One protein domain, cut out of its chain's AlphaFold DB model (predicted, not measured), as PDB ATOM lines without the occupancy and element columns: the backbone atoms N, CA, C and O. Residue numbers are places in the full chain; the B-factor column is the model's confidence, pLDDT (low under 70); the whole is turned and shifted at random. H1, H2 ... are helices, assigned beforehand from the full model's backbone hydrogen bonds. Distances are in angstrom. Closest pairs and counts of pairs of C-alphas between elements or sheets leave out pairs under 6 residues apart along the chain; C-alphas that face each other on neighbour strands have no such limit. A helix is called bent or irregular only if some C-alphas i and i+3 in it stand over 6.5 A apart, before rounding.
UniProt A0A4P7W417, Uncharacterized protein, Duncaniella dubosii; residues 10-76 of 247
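This is residues 10 to 76 of the 247 residues of an uncharacterized protein of Duncaniella dubosii (UniProt A0A4P7W417). One long helix, H1, reaches out as an arm from a small, loose head, which is made of the far end of H1, the two shorter helices H2 and H3 and the links between them. After H1 the chain folds back, and H2 packs steeply across the last part of H1, while H3 touches neither of the other helices; residues 11 to 17 and 19 to 29 stick out with nothing beside them. The printed part has 67 residues, with three named helices in the order H1, H2, H3 and no named strand, and its class is all helix. It is extended, with a radius of gyration of the C-alphas of 17.5 A, and the C-alphas span 60 by 21 by 15 A, the long arm of H1 making much of the length.

H1, residues 12 to 41, stands free over residues 12 to 17 and 19 to 29. H2, residues 48 to 57, touches H1, with 12 pairs of C-alphas within 8 A. H1 touches H2 with residues 33 to 41 alone. The closest C-alphas of the two helices are those of Ala 41 and Lys 48, 5.3 A apart. Their lines stand at a steep tilt of 60 degrees, and they run opposite ways. Their centres are 17.2 A apart. H3, residues 63 to 69, is apart from H1. H3 is also apart from H2, which it follows in the chain. In H1, H2 and H3 every pair of O i and N i+4 is within hydrogen-bond range.

H1 begins at Ala 12, with its C-alpha at (165.857, -9.823, -14.319), and ends at Ala 41, with its C-alpha at (135.226, -39.789, -10.599). Its 30 residues measure 43.0 A from first to last C-alpha. H2 runs from Lys 48 to Glu 57, ten residues and 14.6 A. H3 runs from Ala 63 to Trp 69, seven residues and 9.9 A, and ends with C-alpha 69 at (138.631, -48.798, -12.587). No helix is bent or irregular.

The outline of the C-alphas is a rod, and the two C-alphas farthest apart are those of Asn 11 and Thr 76, at 60.1 A. The printed part runs from residue 10 to residue 76 and has no cut. The link from H1 to H2 is short, with 6 residues, and the link from H2 to H3 is tight, with 5 residues. The mean pLDDT of the printed part is 88.7, and no printed residue is under 70 in this predicted model.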
ATOM      1  N   MET A  10     166.618 -12.379 -21.664       83.88
ATOM      2  CA  MET A  10     165.696 -11.718 -20.736       83.88
ATOM      3  C   MET A  10     166.452 -11.012 -19.605       83.88
ATOM      4  O   MET A  10     167.386 -11.561 -19.016       83.88
ATOM      5  N   ASN A  11     166.027  -9.796 -19.263       86.81
ATOM      6  CA  ASN A  11     166.517  -9.112 -18.062       86.81
ATOM      7  C   ASN A  11     165.871  -9.689 -16.777       86.81
ATOM      8  O   ASN A  11     164.966 -10.520 -16.834       86.81
ATOM      9  N   ALA A  12     166.335  -9.270 -15.593       84.56
ATOM     10  CA  ALA A  12     165.857  -9.823 -14.319       84.56
ATOM     11  C   ALA A  12     164.338  -9.654 -14.094       84.56
ATOM     12  O   ALA A  12     163.704 -10.549 -13.534       84.56
ATOM     13  N   ASP A  13     163.755  -8.545 -14.555       89.00
ATOM     14  CA  ASP A  13     162.324  -8.262 -14.409       89.00
ATOM     15  C   ASP A  13     161.488  -9.075 -15.414       89.00
ATOM     16  O   ASP A  13     160.427  -9.597 -15.071       89.00
ATOM     17  N   GLU A  14     161.993  -9.254 -16.636       87.69
ATOM     18  CA  GLU A  14     161.391 -10.107 -17.668       87.69
ATOM     19  C   GLU A  14     161.413 -11.586 -17.265       87.69
ATOM     20  O   GLU A  14     160.413 -12.283 -17.436       87.69
ATOM     21  N   LEU A  15     162.503 -12.057 -16.649       87.31
ATOM     22  CA  LEU A  15     162.573 -13.401 -16.070       87.31
ATOM     23  C   LEU A  15     161.559 -13.577 -14.933       87.31
ATOM     24  O   LEU A  15     160.912 -14.621 -14.852       87.31
ATOM     25  N   ALA A  16     161.383 -12.570 -14.074       89.94
ATOM     26  CA  ALA A  16     160.391 -12.620 -13.002       89.94
ATOM     27  C   ALA A  16     158.953 -12.679 -13.549       89.94
ATOM     28  O   ALA A  16     158.146 -13.478 -13.067       89.94
ATOM     29  N   ALA A  17     158.645 -11.889 -14.583       90.38
ATOM     30  CA  ALA A  17     157.357 -11.947 -15.271       90.38
ATOM     31  C   ALA A  17     157.128 -13.318 -15.929       90.38
ATOM     32  O   ALA A  17     156.060 -13.908 -15.776       90.38
ATOM     33  N   HIS A  18     158.150 -13.872 -16.582       89.00
ATOM     34  CA  HIS A  18     158.051 -15.176 -17.229       89.00
ATOM     35  C   HIS A  18     157.863 -16.325 -16.224       89.00
ATOM     36  O   HIS A  18     157.070 -17.233 -16.465       89.00
ATOM     37  N   ILE A  19     158.525 -16.271 -15.062       91.56
ATOM     38  CA  ILE A  19     158.285 -17.218 -13.961       91.56
ATOM     39  C   ILE A  19     156.832 -17.124 -13.482       91.56
ATOM     40  O   ILE A  19     156.190 -18.158 -13.314       91.56
ATOM     41  N   ALA A  20     156.293 -15.914 -13.314       93.88
ATOM     42  CA  ALA A  20     154.902 -15.729 -12.901       93.88
ATOM     43  C   ALA A  20     153.908 -16.313 -13.924       93.88
ATOM     44  O   ALA A  20     152.929 -16.960 -13.540       93.88
ATOM     45  N   ASP A  21     154.178 -16.153 -15.222       92.50
ATOM     46  CA  ASP A  21     153.374 -16.761 -16.286       92.50
ATOM     47  C   ASP A  21     153.452 -18.294 -16.263       92.50
ATOM     48  O   ASP A  21     152.427 -18.969 -16.398       92.50
ATOM     49  N   LEU A  22     154.639 -18.864 -16.037       92.56
ATOM     50  CA  LEU A  22     154.821 -20.313 -15.899       92.56
ATOM     51  C   LEU A  22     154.124 -20.869 -14.648       92.56
ATOM     52  O   LEU A  22     153.522 -21.943 -14.703       92.56
ATOM     53  N   GLU A  23     154.155 -20.146 -13.529       94.75
ATOM     54  CA  GLU A  23     153.418 -20.506 -12.313       94.75
ATOM     55  C   GLU A  23     151.904 -20.466 -12.532       94.75
ATOM     56  O   GLU A  23     151.185 -21.365 -12.079       94.75
ATOM     57  N   LYS A  24     151.413 -19.464 -13.271       95.38
ATOM     58  CA  LYS A  24     150.010 -19.393 -13.674       95.38
ATOM     59  C   LYS A  24     149.636 -20.574 -14.568       95.38
ATOM     60  O   LYS A  24     148.662 -21.259 -14.271       95.38
ATOM     61  N   LEU A  25     150.433 -20.861 -15.598       94.44
ATOM     62  CA  LEU A  25     150.195 -21.984 -16.508       94.44
ATOM     63  C   LEU A  25     150.179 -23.322 -15.761       94.44
ATOM     64  O   LEU A  25     149.317 -24.165 -16.005       94.44
ATOM     65  N   ARG A  26     151.091 -23.505 -14.801       94.12
ATOM     66  CA  ARG A  26     151.099 -24.671 -13.915       94.12
ATOM     67  C   ARG A  26     149.788 -24.792 -13.137       94.12
ATOM     68  O   ARG A  26     149.200 -25.868 -13.113       94.12
ATOM     69  N   LYS A  27     149.321 -23.705 -12.520       95.00
ATOM     70  CA  LYS A  27     148.074 -23.698 -11.743       95.00
ATOM     71  C   LYS A  27     146.842 -23.968 -12.614       95.00
ATOM     72  O   LYS A  27     145.920 -24.661 -12.176       95.00
ATOM     73  N   ASP A  28     146.825 -23.430 -13.828       95.19
ATOM     74  CA  ASP A  28     145.752 -23.666 -14.792       95.19
ATOM     75  C   ASP A  28     145.725 -25.149 -15.204       95.19
ATOM     76  O   ASP A  28     144.662 -25.769 -15.172       95.19
ATOM     77  N   ASN A  29     146.888 -25.760 -15.460       93.06
ATOM     78  CA  ASN A  29     146.998 -27.199 -15.731       93.06
ATOM     79  C   ASN A  29     146.545 -28.062 -14.539       93.06
ATOM     80  O   ASN A  29     145.732 -28.965 -14.727       93.06
ATOM     81  N   ASP A  30     146.968 -27.740 -13.311       91.62
ATOM     82  CA  ASP A  30     146.516 -28.447 -12.097       91.62
ATOM     83  C   ASP A  30     144.981 -28.367 -11.933       91.62
ATOM     84  O   ASP A  30     144.323 -29.300 -11.457       91.62
ATOM     85  N   THR A  31     144.383 -27.247 -12.350       93.62
ATOM     86  CA  THR A  31     142.927 -27.053 -12.333       93.62
ATOM     87  C   THR A  31     142.240 -27.913 -13.391       93.62
ATOM     88  O   THR A  31     141.226 -28.548 -13.090       93.62
ATOM     89  N   ILE A  32     142.791 -27.968 -14.609       93.62
ATOM     90  CA  ILE A  32     142.295 -28.823 -15.695       93.62
ATOM     91  C   ILE A  32     142.326 -30.293 -15.264       93.62
ATOM     92  O   ILE A  32     141.295 -30.964 -15.350       93.62
ATOM     93  N   ASP A  33     143.439 -30.764 -14.701       90.69
ATOM     94  CA  ASP A  33     143.566 -32.127 -14.173       90.69
ATOM     95  C   ASP A  33     142.528 -32.400 -13.079       90.69
ATOM     96  O   ASP A  33     141.850 -33.431 -13.076       90.69
ATOM     97  N   GLY A  34     142.325 -31.438 -12.176       91.44
ATOM     98  CA  GLY A  34     141.302 -31.519 -11.139       91.44
ATOM     99  C   GLY A  34     139.872 -31.617 -11.686       91.44
ATOM    100  O   GLY A  34     139.048 -32.335 -11.104       91.44
ATOM    101  N   CYS A  35     139.561 -30.911 -12.772       91.50
ATOM    102  CA  CYS A  35     138.267 -30.976 -13.450       91.50
ATOM    103  C   CYS A  35     138.075 -32.322 -14.153       91.50
ATOM    104  O   CYS A  35     137.050 -32.974 -13.946       91.50
ATOM    105  N   ILE A  36     139.077 -32.771 -14.913       90.00
ATOM    106  CA  ILE A  36     139.055 -34.048 -15.637       90.00
ATOM    107  C   ILE A  36     138.892 -35.211 -14.656       90.00
ATOM    108  O   ILE A  36     137.976 -36.022 -14.801       90.00
ATOM    109  N   ALA A  37     139.698 -35.254 -13.593       90.44
ATOM    110  CA  ALA A  37     139.585 -36.284 -12.564       90.44
ATOM    111  C   ALA A  37     138.221 -36.247 -11.854       90.44
ATOM    112  O   ALA A  37     137.681 -37.293 -11.507       90.44
ATOM    113  N   GLY A  38     137.624 -35.062 -11.676       89.56
ATOM    114  CA  GLY A  38     136.259 -34.922 -11.160       89.56
ATOM    115  C   GLY A  38     135.199 -35.500 -12.105       89.56
ATOM    116  O   GLY A  38     134.302 -36.218 -11.657       89.56
ATOM    117  N   MET A  39     135.320 -35.242 -13.410       89.94
ATOM    118  CA  MET A  39     134.432 -35.814 -14.426       89.94
ATOM    119  C   MET A  39     134.517 -37.339 -14.435       89.94
ATOM    120  O   MET A  39     133.484 -38.007 -14.384       89.94
ATOM    121  N   TYR A  40     135.727 -37.897 -14.429       89.50
ATOM    122  CA  TYR A  40     135.896 -39.343 -14.385       89.50
ATOM    123  C   TYR A  40     135.438 -39.941 -13.051       89.50
ATOM    124  O   TYR A  40     134.743 -40.951 -13.076       89.50
ATOM    125  N   ALA A  41     135.700 -39.309 -11.904       90.00
ATOM    126  CA  ALA A  41     135.226 -39.789 -10.599       90.00
ATOM    127  C   ALA A  41     133.689 -39.855 -10.499       90.00
ATOM    128  O   ALA A  41     133.161 -40.660  -9.741       90.00
ATOM    129  N   SER A  42     132.957 -39.051 -11.282       88.19
ATOM    130  CA  SER A  42     131.487 -39.132 -11.343       88.19
ATOM    131  C   SER A  42     130.960 -40.398 -12.036       88.19
ATOM    132  O   SER A  42     129.798 -40.760 -11.855       88.19
ATOM    133  N   ARG A  43     131.796 -41.056 -12.850       86.12
ATOM    134  CA  ARG A  43     131.446 -42.246 -13.644       86.12
ATOM    135  C   ARG A  43     132.193 -43.500 -13.194       86.12
ATOM    136  O   ARG A  43     131.657 -44.595 -13.308       86.12
ATOM    137  N   CYS A  44     133.400 -43.333 -12.670       85.75
ATOM    138  CA  CYS A  44     134.252 -44.408 -12.192       85.75
ATOM    139  C   CYS A  44     133.879 -44.811 -10.765       85.75
ATOM    140  O   CYS A  44     133.277 -44.053 -10.008       85.75
ATOM    141  N   LYS A  45     134.322 -45.998 -10.352       81.38
ATOM    142  CA  LYS A  45     134.085 -46.524  -8.996       81.38
ATOM    143  C   LYS A  45     135.124 -46.038  -7.971       81.38
ATOM    144  O   LYS A  45     135.198 -46.577  -6.869       81.38
ATOM    145  N   LYS A  46     135.968 -45.072  -8.345       85.19
ATOM    146  CA  LYS A  46     137.194 -44.681  -7.633       85.19
ATOM    147  C   LYS A  46     137.198 -43.193  -7.264       85.19
ATOM    148  O   LYS A  46     136.613 -42.387  -7.988       85.19
ATOM    149  N   PRO A  47     137.847 -42.812  -6.146       88.50
ATOM    150  CA  PRO A  47     137.914 -41.423  -5.714       88.50
ATOM    151  C   PRO A  47     138.823 -40.599  -6.631       88.50
ATOM    152  O   PRO A  47     139.771 -41.111  -7.223       88.50
ATOM    153  N   LYS A  48     138.565 -39.289  -6.686       87.75
ATOM    154  CA  LYS A  48     139.306 -38.328  -7.517       87.75
ATOM    155  C   LYS A  48     140.829 -38.403  -7.326       87.75
ATOM    156  O   LYS A  48     141.562 -38.270  -8.301       87.75
ATOM    157  N   ASP A  49     141.297 -38.648  -6.106       88.31
ATOM    158  CA  ASP A  49     142.731 -38.696  -5.794       88.31
ATOM    159  C   ASP A  49     143.437 -39.899  -6.440       88.31
ATOM    160  O   ASP A  49     144.556 -39.761  -6.935       88.31
ATOM    161  N   GLU A  50     142.771 -41.059  -6.512       87.44
ATOM    162  CA  GLU A  50     143.303 -42.242  -7.206       87.44
ATOM    163  C   GLU A  50     143.384 -42.006  -8.721       87.44
ATOM    164  O   GLU A  50     144.338 -42.442  -9.365       87.44
ATOM    165  N   LEU A  51     142.432 -41.261  -9.293       87.62
ATOM    166  CA  LEU A  51     142.466 -40.902 -10.713       87.62
ATOM    167  C   LEU A  51     143.561 -39.883 -11.030       87.62
ATOM    168  O   LEU A  51     144.224 -40.008 -12.055       87.62
ATOM    169  N   LEU A  52     143.798 -38.905 -10.153       88.75
ATOM    170  CA  LEU A  52     144.913 -37.966 -10.313       88.75
ATOM    171  C   LEU A  52     146.269 -38.678 -10.247       88.75
ATOM    172  O   LEU A  52     147.196 -38.290 -10.953       88.75
ATOM    173  N   ALA A  53     146.400 -39.718  -9.418       89.31
ATOM    174  CA  ALA A  53     147.601 -40.550  -9.393       89.31
ATOM    175  C   ALA A  53     147.779 -41.321 -10.711       89.31
ATOM    176  O   ALA A  53     148.857 -41.282 -11.302       89.31
ATOM    177  N   LEU A  54     146.705 -41.926 -11.223       87.38
ATOM    178  CA  LEU A  54     146.709 -42.630 -12.505       87.38
ATOM    179  C   LEU A  54     147.071 -41.703 -13.682       87.38
ATOM    180  O   LEU A  54     147.880 -42.069 -14.534       87.38
ATOM    181  N   MET A  55     146.521 -40.483 -13.714       86.31
ATOM    182  CA  MET A  55     146.839 -39.479 -14.737       86.31
ATOM    183  C   MET A  55     148.323 -39.081 -14.722       86.31
ATOM    184  O   MET A  55     148.893 -38.837 -15.781       86.31
ATOM    185  N   LYS A  56     148.969 -39.072 -13.547       87.38
ATOM    186  CA  LYS A  56     150.410 -38.791 -13.414       87.38
ATOM    187  C   LYS A  56     151.294 -39.925 -13.922       87.38
ATOM    188  O   LYS A  56     152.382 -39.653 -14.419       87.38
ATOM    189  N   GLU A  57     150.861 -41.176 -13.777       85.44
ATOM    190  CA  GLU A  57     151.595 -42.332 -14.306       85.44
ATOM    191  C   GLU A  57     151.539 -42.389 -15.840       85.44
ATOM    192  O   GLU A  57     152.488 -42.856 -16.469       85.44
ATOM    193  N   GLY A  58     150.455 -41.887 -16.449       75.62
ATOM    194  CA  GLY A  58     150.342 -41.735 -17.903       75.62
ATOM    195  C   GLY A  58     150.403 -43.060 -18.674       75.62
ATOM    196  O   GLY A  58     150.828 -43.087 -19.829       75.62
ATOM    197  N   ALA A  59     150.024 -44.167 -18.031       77.25
ATOM    198  CA  ALA A  59     150.158 -45.510 -18.578       77.25
ATOM    199  C   ALA A  59     148.922 -45.966 -19.371       77.25
ATOM    200  O   ALA A  59     147.782 -45.606 -19.075       77.25
ATOM    201  N   TRP A  60     149.156 -46.837 -20.355       85.81
ATOM    202  CA  TRP A  60     148.100 -47.583 -21.035       85.81
ATOM    203  C   TRP A  60     147.468 -48.608 -20.090       85.81
ATOM    204  O   TRP A  60     148.174 -49.396 -19.461       85.81
ATOM    205  N   LEU A  61     146.137 -48.636 -20.036       86.31
ATOM    206  CA  LEU A  61     145.374 -49.612 -19.259       86.31
ATOM    207  C   LEU A  61     144.969 -50.797 -20.131       86.31
ATOM    208  O   LEU A  61     144.516 -50.636 -21.264       86.31
ATOM    209  N   THR A  62     145.074 -52.001 -19.578       86.38
ATOM    210  CA  THR A  62     144.448 -53.186 -20.179       86.38
ATOM    211  C   THR A  62     142.926 -53.127 -20.019       86.38
ATOM    212  O   THR A  62     142.423 -52.493 -19.094       86.38
ATOM    213  N   ALA A  63     142.178 -53.843 -20.865       87.31
ATOM    214  CA  ALA A  63     140.713 -53.903 -20.771       87.31
ATOM    215  C   ALA A  63     140.227 -54.352 -19.377       87.31
ATOM    216  O   ALA A  63     139.284 -53.788 -18.830       87.31
ATOM    217  N   ARG A  64     140.929 -55.312 -18.757       87.69
ATOM    218  CA  ARG A  64     140.631 -55.787 -17.394       87.69
ATOM    219  C   ARG A  64     140.852 -54.706 -16.345       87.69
ATOM    220  O   ARG A  64     139.993 -54.505 -15.496       87.69
ATOM    221  N   GLN A  65     141.964 -53.980 -16.433       87.12
ATOM    222  CA  GLN A  65     142.200 -52.847 -15.542       87.12
ATOM    223  C   GLN A  65     141.132 -51.769 -15.762       87.12
ATOM    224  O   GLN A  65     140.553 -51.289 -14.798       87.12
ATOM    225  N   ALA A  66     140.795 -51.431 -17.009       89.12
ATOM    226  CA  ALA A  66     139.759 -50.442 -17.299       89.12
ATOM    227  C   ALA A  66     138.385 -50.818 -16.701       89.12
ATOM    228  O   ALA A  66     137.691 -49.945 -16.177       89.12
ATOM    229  N   LEU A  67     138.033 -52.109 -16.701       89.19
ATOM    230  CA  LEU A  67     136.847 -52.645 -16.025       89.19
ATOM    231  C   LEU A  67     136.926 -52.482 -14.493       89.19
ATOM    232  O   LEU A  67     135.962 -52.042 -13.867       89.19
ATOM    233  N   GLU A  68     138.073 -52.791 -13.877       88.12
ATOM    234  CA  GLU A  68     138.298 -52.624 -12.428       88.12
ATOM    235  C   GLU A  68     138.205 -51.156 -11.985       88.12
ATOM    236  O   GLU A  68     137.619 -50.849 -10.943       88.12
ATOM    237  N   TRP A  69     138.741 -50.243 -12.796       87.06
ATOM    238  CA  TRP A  69     138.631 -48.798 -12.587       87.06
ATOM    239  C   TRP A  69     137.200 -48.279 -12.815       87.06
ATOM    240  O   TRP A  69     136.820 -47.239 -12.271       87.06
ATOM    241  N   GLY A  70     136.376 -49.034 -13.547       87.69
ATOM    242  CA  GLY A  70     135.010 -48.657 -13.901       87.69
ATOM    243  C   GLY A  70     134.945 -47.657 -15.053       87.69
ATOM    244  O   GLY A  70     133.994 -46.886 -15.123       87.69
ATOM    245  N   PHE A  71     135.952 -47.648 -15.933       89.69
ATOM    246  CA  PHE A  71     135.895 -46.915 -17.202       89.69
ATOM    247  C   PHE A  71     135.021 -47.627 -18.242       89.69
ATOM    248  O   PHE A  71     134.534 -46.989 -19.171       89.69
ATOM    249  N   VAL A  72     134.855 -48.942 -18.094       89.75
ATOM    250  CA  VAL A  72     134.076 -49.813 -18.977       89.75
ATOM    251  C   VAL A  72     133.156 -50.675 -18.111       89.75
ATOM    252  O   VAL A  72     133.525 -51.022 -16.988       89.75
ATOM    253  N   ASP A  73     131.968 -51.002 -18.619       88.06
ATOM    254  CA  ASP A  73     130.962 -51.793 -17.899       88.06
ATOM    255  C   ASP A  73     131.144 -53.312 -18.079       88.06
ATOM    256  O   ASP A  73     130.969 -54.068 -17.124       88.06
ATOM    257  N   GLU A  74     131.527 -53.758 -19.280       88.12
ATOM    258  CA  GLU A  74     131.700 -55.168 -19.651       88.12
ATOM    259  C   GLU A  74     132.788 -55.325 -20.728       88.12
ATOM    260  O   GLU A  74     133.019 -54.416 -21.525       88.12
ATOM    261  N   ILE A  75     133.474 -56.472 -20.739       86.56
ATOM    262  CA  ILE A  75     134.424 -56.844 -21.794       86.56
ATOM    263  C   ILE A  75     133.740 -57.883 -22.681       86.56
ATOM    264  O   ILE A  75     133.387 -58.956 -22.196       86.56
ATOM    265  N   THR A  76     133.576 -57.564 -23.960       83.62
ATOM    266  CA  THR A  76     133.039 -58.486 -24.962       83.62
ATOM    267  C   THR A  76     134.145 -59.414 -25.469       83.62
ATOM    268  O   THR A  76     135.228 -58.942 -25.804       83.62
TER     269      THR A  76